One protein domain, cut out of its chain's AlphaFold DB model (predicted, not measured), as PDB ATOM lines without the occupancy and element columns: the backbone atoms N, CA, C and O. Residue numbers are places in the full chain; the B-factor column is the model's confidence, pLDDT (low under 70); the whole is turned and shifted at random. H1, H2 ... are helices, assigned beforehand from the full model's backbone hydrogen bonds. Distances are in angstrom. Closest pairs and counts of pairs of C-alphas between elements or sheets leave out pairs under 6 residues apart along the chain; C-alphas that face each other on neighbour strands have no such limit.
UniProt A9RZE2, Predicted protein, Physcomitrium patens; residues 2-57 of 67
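What this domain is: This is residues 2 to 57 of the 67 residues of the protein "Predicted protein" of Physcomitrium patens (UniProt A9RZE2). A short helix, H1, folds back along the first part of one long helix, H2, as a lopsided helical hairpin, and the rest of H2 sticks out as an arm with a small helix, H3, beyond its far end. H2 makes most of the length of this thin rod, and H3 packs on neither of the other helices. The printed part has 56 residues, with three named helices in the order H1, H2, H3 and no named strand; the class is all helix. The whole is extended, with a radius of gyration of the C-alphas of 19.2 A and spans of 62 by 15 by 9 A.

How they stand to each other: H1, residues 2 to 11, and H2, residues 19 to 43, form a helical hairpin, two helices in sequence that touch and run opposite ways. Their lines stand at a shallow tilt of 15 degrees. Their closest C-alphas, those of Ala 8 and Ala 24, are 4.7 A apart, and H2 touches H1 with residues 20 to 28 alone. H3, residues 48 to 55, is apart from both H1 and H2. In H1 and H2 every O i to N i+4 pair is within hydrogen-bond range; in H3 it is 3 of 4.

Where its parts are: H1 begins with C-alpha 2 at (81.298, 35.635, -25.966) and is 14.2 A long from first to last C-alpha. H2 runs 36.1 A, from C-alpha 19 at (72.463, 48.676, -39.684) to C-alpha 43 at (103.885, 39.155, -24.569). H3 measures 11.3 A and ends with C-alpha 55 at (117.624, 40.958, -10.815).

The domain as a whole: The C-alphas farthest apart, those of Glu 14 and Pro 57, are 62.3 A apart. Residues 33 to 57 stand free, of which 33 to 43 belong to H2 and 48 to 55 to H3; the body without them spans 23 by 14 by 8 A. The link from H1 to H2 is short, with 7 residues, and that from H2 to H3 is tight, with 4. The printed part has no cut. Its mean pLDDT is 93.9, and residues 44 to 45 are under 70.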
ATOM      1  N   PRO A   2      82.325  36.645 -25.643       97.88
ATOM      2  CA  PRO A   2      81.298  35.635 -25.966       97.88
ATOM      3  C   PRO A   2      79.854  36.156 -25.908       97.88
ATOM      4  O   PRO A   2      79.061  35.866 -26.793       97.88
ATOM      5  N   SER A   3      79.538  36.990 -24.911       98.19
ATOM      6  CA  SER A   3      78.228  37.650 -24.818       98.19
ATOM      7  C   SER A   3      77.957  38.606 -25.985       98.19
ATOM      8  O   SER A   3      76.839  38.635 -26.475       98.19
ATOM      9  N   ALA A   4      78.967  39.353 -26.447       98.25
ATOM     10  CA  ALA A   4      78.829  40.277 -27.575       98.25
ATOM     11  C   ALA A   4      78.649  39.522 -28.901       98.25
ATOM     12  O   ALA A   4      77.876  39.943 -29.749       98.25
ATOM     13  N   ILE A   5      79.304  38.364 -29.057       98.56
ATOM     14  CA  ILE A   5      79.084  37.474 -30.206       98.56
ATOM     15  C   ILE A   5      77.647  36.948 -30.203       98.56
ATOM     16  O   ILE A   5      76.997  36.972 -31.241       98.56
ATOM     17  N   ALA A   6      77.140  36.500 -29.050       98.62
ATOM     18  CA  ALA A   6      75.757  36.038 -28.936       98.62
ATOM     19  C   ALA A   6      74.754  37.165 -29.245       98.62
ATOM     20  O   ALA A   6      73.779  36.944 -29.952       98.62
ATOM     21  N   GLU A   7      75.016  38.381 -28.765       98.19
ATOM     22  CA  GLU A   7      74.205  39.565 -29.066       98.19
ATOM     23  C   GLU A   7      74.238  39.935 -30.554       98.19
ATOM     24  O   GLU A   7      73.186  40.192 -31.137       98.19
ATOM     25  N   ALA A   8      75.411  39.907 -31.194       98.38
ATOM     26  CA  ALA A   8      75.536  40.146 -32.628       98.38
ATOM     27  C   ALA A   8      74.801  39.075 -33.440       98.38
ATOM     28  O   ALA A   8      74.064  39.410 -34.361       98.38
ATOM     29  N   GLN A   9      74.921  37.801 -33.057       98.31
ATOM     30  CA  GLN A   9      74.170  36.712 -33.680       98.31
ATOM     31  C   GLN A   9      72.664  36.960 -33.599       98.31
ATOM     32  O   GLN A   9      72.031  36.995 -34.647       98.31
ATOM     33  N   LEU A  10      72.133  37.224 -32.397       98.38
ATOM     34  CA  LEU A  10      70.712  37.515 -32.168       98.38
ATOM     35  C   LEU A  10      70.233  38.745 -32.956       98.38
ATOM     36  O   LEU A  10      69.181  38.712 -33.583       98.38
ATOM     37  N   THR A  11      71.020  39.823 -32.964       98.19
ATOM     38  CA  THR A  11      70.683  41.075 -33.669       98.19
ATOM     39  C   THR A  11      70.629  40.884 -35.189       98.19
ATOM     40  O   THR A  11      69.876  41.569 -35.878       98.19
ATOM     41  N   CYS A  12      71.407  39.941 -35.719       98.00
ATOM     42  CA  CYS A  12      71.506  39.649 -37.146       98.00
ATOM     43  C   CYS A  12      70.565  38.533 -37.635       98.00
ATOM     44  O   CYS A  12      70.604  38.220 -38.825       98.00
ATOM     45  N   GLU A  13      69.758  37.906 -36.766       97.69
ATOM     46  CA  GLU A  13      68.911  36.757 -37.143       97.69
ATOM     47  C   GLU A  13      67.860  37.113 -38.202       97.69
ATOM     48  O   GLU A  13      67.610  36.321 -39.112       97.69
ATOM     49  N   GLU A  14      67.248  38.293 -38.090       92.88
ATOM     50  CA  GLU A  14      66.165  38.719 -38.982       92.88
ATOM     51  C   GLU A  14      66.686  39.317 -40.296       92.88
ATOM     52  O   GLU A  14      66.215  38.952 -41.375       92.88
ATOM     53  N   ASP A  15      67.659  40.228 -40.213       97.06
ATOM     54  CA  ASP A  15      68.289  40.861 -41.373       97.06
ATOM     55  C   ASP A  15      69.806  41.031 -41.158       97.06
ATOM     56  O   ASP A  15      70.245  41.971 -40.478       97.06
ATOM     57  N   PRO A  16      70.621  40.164 -41.788       96.56
ATOM     58  CA  PRO A  16      72.077  40.222 -41.718       96.56
ATOM     59  C   PRO A  16      72.698  41.482 -42.334       96.56
ATOM     60  O   PRO A  16      73.860  41.770 -42.073       96.56
ATOM     61  N   ASN A  17      71.964  42.222 -43.173       96.88
ATOM     62  CA  ASN A  17      72.456  43.452 -43.806       96.88
ATOM     63  C   ASN A  17      71.935  44.718 -43.113       96.88
ATOM     64  O   ASN A  17      72.160  45.831 -43.595       96.88
ATOM     65  N   SER A  18      71.223  44.562 -41.998       98.12
ATOM     66  CA  SER A  18      70.670  45.687 -41.259       98.12
ATOM     67  C   SER A  18      71.769  46.504 -40.572       98.12
ATOM     68  O   SER A  18      72.804  45.983 -40.148       98.12
ATOM     69  N   ALA A  19      71.535  47.809 -40.411       98.25
ATOM     70  CA  ALA A  19      72.463  48.676 -39.684       98.25
ATOM     71  C   ALA A  19      72.715  48.215 -38.228       98.25
ATOM     72  O   ALA A  19      73.870  48.240 -37.809       98.25
ATOM     73  N   PRO A  20      71.708  47.747 -37.457       98.00
ATOM     74  CA  PRO A  20      71.942  47.178 -36.129       98.00
ATOM     75  C   PRO A  20      72.844  45.940 -36.148       98.00
ATOM     76  O   PRO A  20      73.700  45.812 -35.278       98.00
ATOM     77  N   CYS A  21      72.696  45.062 -37.148       98.50
ATOM     78  CA  CYS A  21      73.571  43.904 -37.311       98.50
ATOM     79  C   CYS A  21      75.030  44.328 -37.543       98.50
ATOM     80  O   CYS A  21      75.932  43.825 -36.873       98.50
ATOM     81  N   ALA A  22      75.260  45.302 -38.431       98.44
ATOM     82  CA  ALA A  22      76.595  45.852 -38.673       98.44
ATOM     83  C   ALA A  22      77.203  46.463 -37.399       98.44
ATOM     84  O   ALA A  22      78.322  46.119 -37.035       98.44
ATOM     85  N   VAL A  23      76.442  47.283 -36.665       98.44
ATOM     86  CA  VAL A  23      76.899  47.888 -35.400       98.44
ATOM     87  C   VAL A  23      77.234  46.826 -34.349       98.44
ATOM     88  O   VAL A  23      78.216  46.961 -33.620       98.44
ATOM     89  N   ALA A  24      76.440  45.758 -34.253       98.44
ATOM     90  CA  ALA A  24      76.706  44.692 -33.296       98.44
ATOM     91  C   ALA A  24      78.007  43.939 -33.621       98.44
ATOM     92  O   ALA A  24      78.762  43.606 -32.706       98.44
ATOM     93  N   TRP A  25      78.309  43.717 -34.905       98.62
ATOM     94  CA  TRP A  25      79.580  43.122 -35.323       98.62
ATOM     95  C   TRP A  25      80.773  44.075 -35.195       98.62
ATOM     96  O   TRP A  25      81.828  43.606 -34.771       98.62
ATOM     97  N   ASP A  26      80.611  45.376 -35.448       98.69
ATOM     98  CA  ASP A  26      81.642  46.386 -35.151       98.69
ATOM     99  C   ASP A  26      82.019  46.346 -33.660       98.69
ATOM    100  O   ASP A  26      83.191  46.291 -33.303       98.69
ATOM    101  N   ASN A  27      81.033  46.249 -32.761       98.50
ATOM    102  CA  ASN A  27      81.309  46.115 -31.327       98.50
ATOM    103  C   ASN A  27      82.086  44.830 -30.987       98.50
ATOM    104  O   ASN A  27      82.918  44.827 -30.077       98.50
ATOM    105  N   VAL A  28      81.808  43.715 -31.672       98.75
ATOM    106  CA  VAL A  28      82.576  42.472 -31.494       98.75
ATOM    107  C   VAL A  28      84.014  42.666 -31.962       98.75
ATOM    108  O   VAL A  28      84.929  42.248 -31.248       98.75
ATOM    109  N   GLU A  29      84.205  43.288 -33.123       98.62
ATOM    110  CA  GLU A  29      85.514  43.568 -33.711       98.62
ATOM    111  C   GLU A  29      86.372  44.391 -32.745       98.62
ATOM    112  O   GLU A  29      87.405  43.887 -32.295       98.62
ATOM    113  N   GLU A  30      85.867  45.526 -32.266       98.44
ATOM    114  CA  GLU A  30      86.566  46.407 -31.325       98.44
ATOM    115  C   GLU A  30      86.936  45.691 -30.013       98.44
ATOM    116  O   GLU A  30      88.070  45.756 -29.529       98.44
ATOM    117  N   LEU A  31      86.004  44.916 -29.440       98.62
ATOM    118  CA  LEU A  31      86.276  44.139 -28.224       98.62
ATOM    119  C   LEU A  31      87.361  43.078 -28.443       98.62
ATOM    120  O   LEU A  31      88.151  42.796 -27.536       98.62
ATOM    121  N   THR A  32      87.384  42.446 -29.617       98.12
ATOM    122  CA  THR A  32      88.407  41.449 -29.952       98.12
ATOM    123  C   THR A  32      89.757  42.086 -30.260       98.12
ATOM    124  O   THR A  32      90.779  41.533 -29.844       98.12
ATOM    125  N   ALA A  33      89.770  43.252 -30.907       98.19
ATOM    126  CA  ALA A  33      90.969  44.032 -31.176       98.19
ATOM    127  C   ALA A  33      91.634  44.469 -29.865       98.19
ATOM    128  O   ALA A  33      92.818  44.205 -29.659       98.19
ATOM    129  N   GLU A  34      90.869  45.016 -28.916       98.06
ATOM    130  CA  GLU A  34      91.421  45.392 -27.612       98.06
ATOM    131  C   GLU A  34      91.947  44.174 -26.842       98.06
ATOM    132  O   GLU A  34      93.031  44.226 -26.266       98.06
ATOM    133  N   ALA A  35      91.252  43.031 -26.874       97.50
ATOM    134  CA  ALA A  35      91.766  41.810 -26.249       97.50
ATOM    135  C   ALA A  35      93.085  41.327 -26.887       97.50
ATOM    136  O   ALA A  35      93.980  40.854 -26.180       97.50
ATOM    137  N   ALA A  36      93.234  41.464 -28.207       96.69
ATOM    138  CA  ALA A  36      94.492  41.184 -28.888       96.69
ATOM    139  C   ALA A  36      95.592  42.164 -28.455       96.69
ATOM    140  O   ALA A  36      96.693  41.718 -28.128       96.69
ATOM    141  N   HIS A  37      95.281  43.459 -28.358       96.06
ATOM    142  CA  HIS A  37      96.208  44.476 -27.867       96.06
ATOM    143  C   HIS A  37      96.669  44.215 -26.430       96.06
ATOM    144  O   HIS A  37      97.864  44.314 -26.154       96.06
ATOM    145  N   GLN A  38      95.765  43.838 -25.522       95.12
ATOM    146  CA  GLN A  38      96.125  43.443 -24.154       95.12
ATOM    147  C   GLN A  38      97.108  42.268 -24.165       95.12
ATOM    148  O   GLN A  38      98.172  42.338 -23.553       95.12
ATOM    149  N   ARG A  39      96.804  41.221 -24.937       92.69
ATOM    150  CA  ARG A  39      97.661  40.036 -25.047       92.69
ATOM    151  C   ARG A  39      99.032  40.348 -25.648       92.69
ATOM    152  O   ARG A  39     100.026  39.750 -25.252       92.69
ATOM    153  N   ASP A  40      99.116  41.255 -26.613       91.88
ATOM    154  CA  ASP A  40     100.402  41.650 -27.193       91.88
ATOM    155  C   ASP A  40     101.238  42.480 -26.208       91.88
ATOM    156  O   ASP A  40     102.454  42.288 -26.125       91.88
ATOM    157  N   ARG A  41     100.599  43.312 -25.374       88.81
ATOM    158  CA  ARG A  41     101.273  43.976 -24.246       88.81
ATOM    159  C   ARG A  41     101.794  42.971 -23.219       88.81
ATOM    160  O   ARG A  41     102.911  43.132 -22.742       88.81
ATOM    161  N   GLU A  42     101.036  41.917 -22.928       85.69
ATOM    162  CA  GLU A  42     101.486  40.833 -22.044       85.69
ATOM    163  C   GLU A  42     102.677  40.064 -22.625       85.69
ATOM    164  O   GLU A  42     103.630  39.792 -21.908       85.69
ATOM    165  N   LYS A  43     102.698  39.765 -23.930       79.56
ATOM    166  CA  LYS A  43     103.885  39.155 -24.569       79.56
ATOM    167  C   LYS A  43     105.117  40.054 -24.501       79.56
ATOM    168  O   LYS A  43     106.237  39.560 -24.516       79.56
ATOM    169  N   SER A  44     104.897  41.362 -24.452       69.25
ATOM    170  CA  SER A  44     105.956  42.362 -24.345       69.25
ATOM    171  C   SER A  44     106.501  42.501 -22.918       69.25
ATOM    172  O   SER A  44     107.379  43.330 -22.704       69.25
ATOM    173  N   SER A  45     106.022  41.724 -21.933       66.62
ATOM    174  CA  SER A  45     106.444  41.828 -20.526       66.62
ATOM    175  C   SER A  45     107.853  41.275 -20.227       66.62
ATOM    176  O   SER A  45     108.117  40.861 -19.097       66.62
ATOM    177  N   GLY A  46     108.742  41.287 -21.221       70.12
ATOM    178  CA  GLY A  46     110.121  40.809 -21.154       70.12
ATOM    179  C   GLY A  46     110.243  39.302 -21.363       70.12
ATOM    180  O   GLY A  46     109.411  38.522 -20.890       70.12
ATOM    181  N   ASP A  47     111.295  38.890 -22.071       82.31
ATOM    182  CA  ASP A  47     111.689  37.479 -22.098       82.31
ATOM    183  C   ASP A  47     112.025  37.025 -20.659       82.31
ATOM    184  O   ASP A  47     112.564  37.822 -19.880       82.31
ATOM    185  N   PRO A  48     111.715  35.779 -20.246       89.31
ATOM    186  CA  PRO A  48     112.040  35.317 -18.900       89.31
ATOM    187  C   PRO A  48     113.515  35.511 -18.522       89.31
ATOM    188  O   PRO A  48     113.793  35.769 -17.349       89.31
ATOM    189  N   LEU A  49     114.439  35.436 -19.490       90.88
ATOM    190  CA  LEU A  49     115.851  35.734 -19.268       90.88
ATOM    191  C   LEU A  49     116.071  37.218 -18.971       90.88
ATOM    192  O   LEU A  49     116.783  37.548 -18.037       90.88
ATOM    193  N   GLU A  50     115.415  38.112 -19.704       88.50
ATOM    194  CA  GLU A  50     115.504  39.563 -19.507       88.50
ATOM    195  C   GLU A  50     115.063  39.961 -18.091       88.50
ATOM    196  O   GLU A  50     115.750  40.709 -17.393       88.50
ATOM    197  N   LYS A  51     113.956  39.373 -17.619       89.31
ATOM    198  CA  LYS A  51     113.488  39.550 -16.240       89.31
ATOM    199  C   LYS A  51     114.479  38.991 -15.219       89.31
ATOM    200  O   LYS A  51     114.715  39.624 -14.196       89.31
ATOM    201  N   TYR A  52     115.053  37.819 -15.480       92.00
ATOM    202  CA  TYR A  52     116.057  37.216 -14.606       92.00
ATOM    203  C   TYR A  52     117.333  38.067 -14.519       92.00
ATOM    204  O   TYR A  52     117.843  38.295 -13.422       92.00
ATOM    205  N   CYS A  53     117.804  38.591 -15.651       93.50
ATOM    206  CA  CYS A  53     118.995  39.427 -15.748       93.50
ATOM    207  C   CYS A  53     118.830  40.806 -15.113       93.50
ATOM    208  O   CYS A  53     119.818  41.369 -14.644       93.50
ATOM    209  N   ALA A  54     117.604  41.337 -15.046       90.00
ATOM    210  CA  ALA A  54     117.322  42.567 -14.309       90.00
ATOM    211  C   ALA A  54     117.634  42.430 -12.806       90.00
ATOM    212  O   ALA A  54     118.127  43.379 -12.196       90.00
ATOM    213  N   ASP A  55     117.387  41.248 -12.234       93.25
ATOM    214  CA  ASP A  55     117.624  40.958 -10.815       93.25
ATOM    215  C   ASP A  55     119.001  40.310 -10.550       93.25
ATOM    216  O   ASP A  55     119.496  40.383  -9.427       93.25
ATOM    217  N   ASN A  56     119.618  39.674 -11.558       93.38
ATOM    218  CA  ASN A  56     120.872  38.910 -11.438       93.38
ATOM    219  C   ASN A  56     121.878  39.257 -12.565       93.38
ATOM    220  O   ASN A  56     122.273  38.373 -13.340       93.38
ATOM    221  N   PRO A  57     122.294  40.530 -12.711       93.31
ATOM    222  CA  PRO A  57     123.123  40.983 -13.835       93.31
ATOM    223  C   PRO A  57     124.519  40.337 -13.891       93.31
ATOM    224  O   PRO A  57     125.167  40.330 -14.936       93.31
TER     225      PRO A  57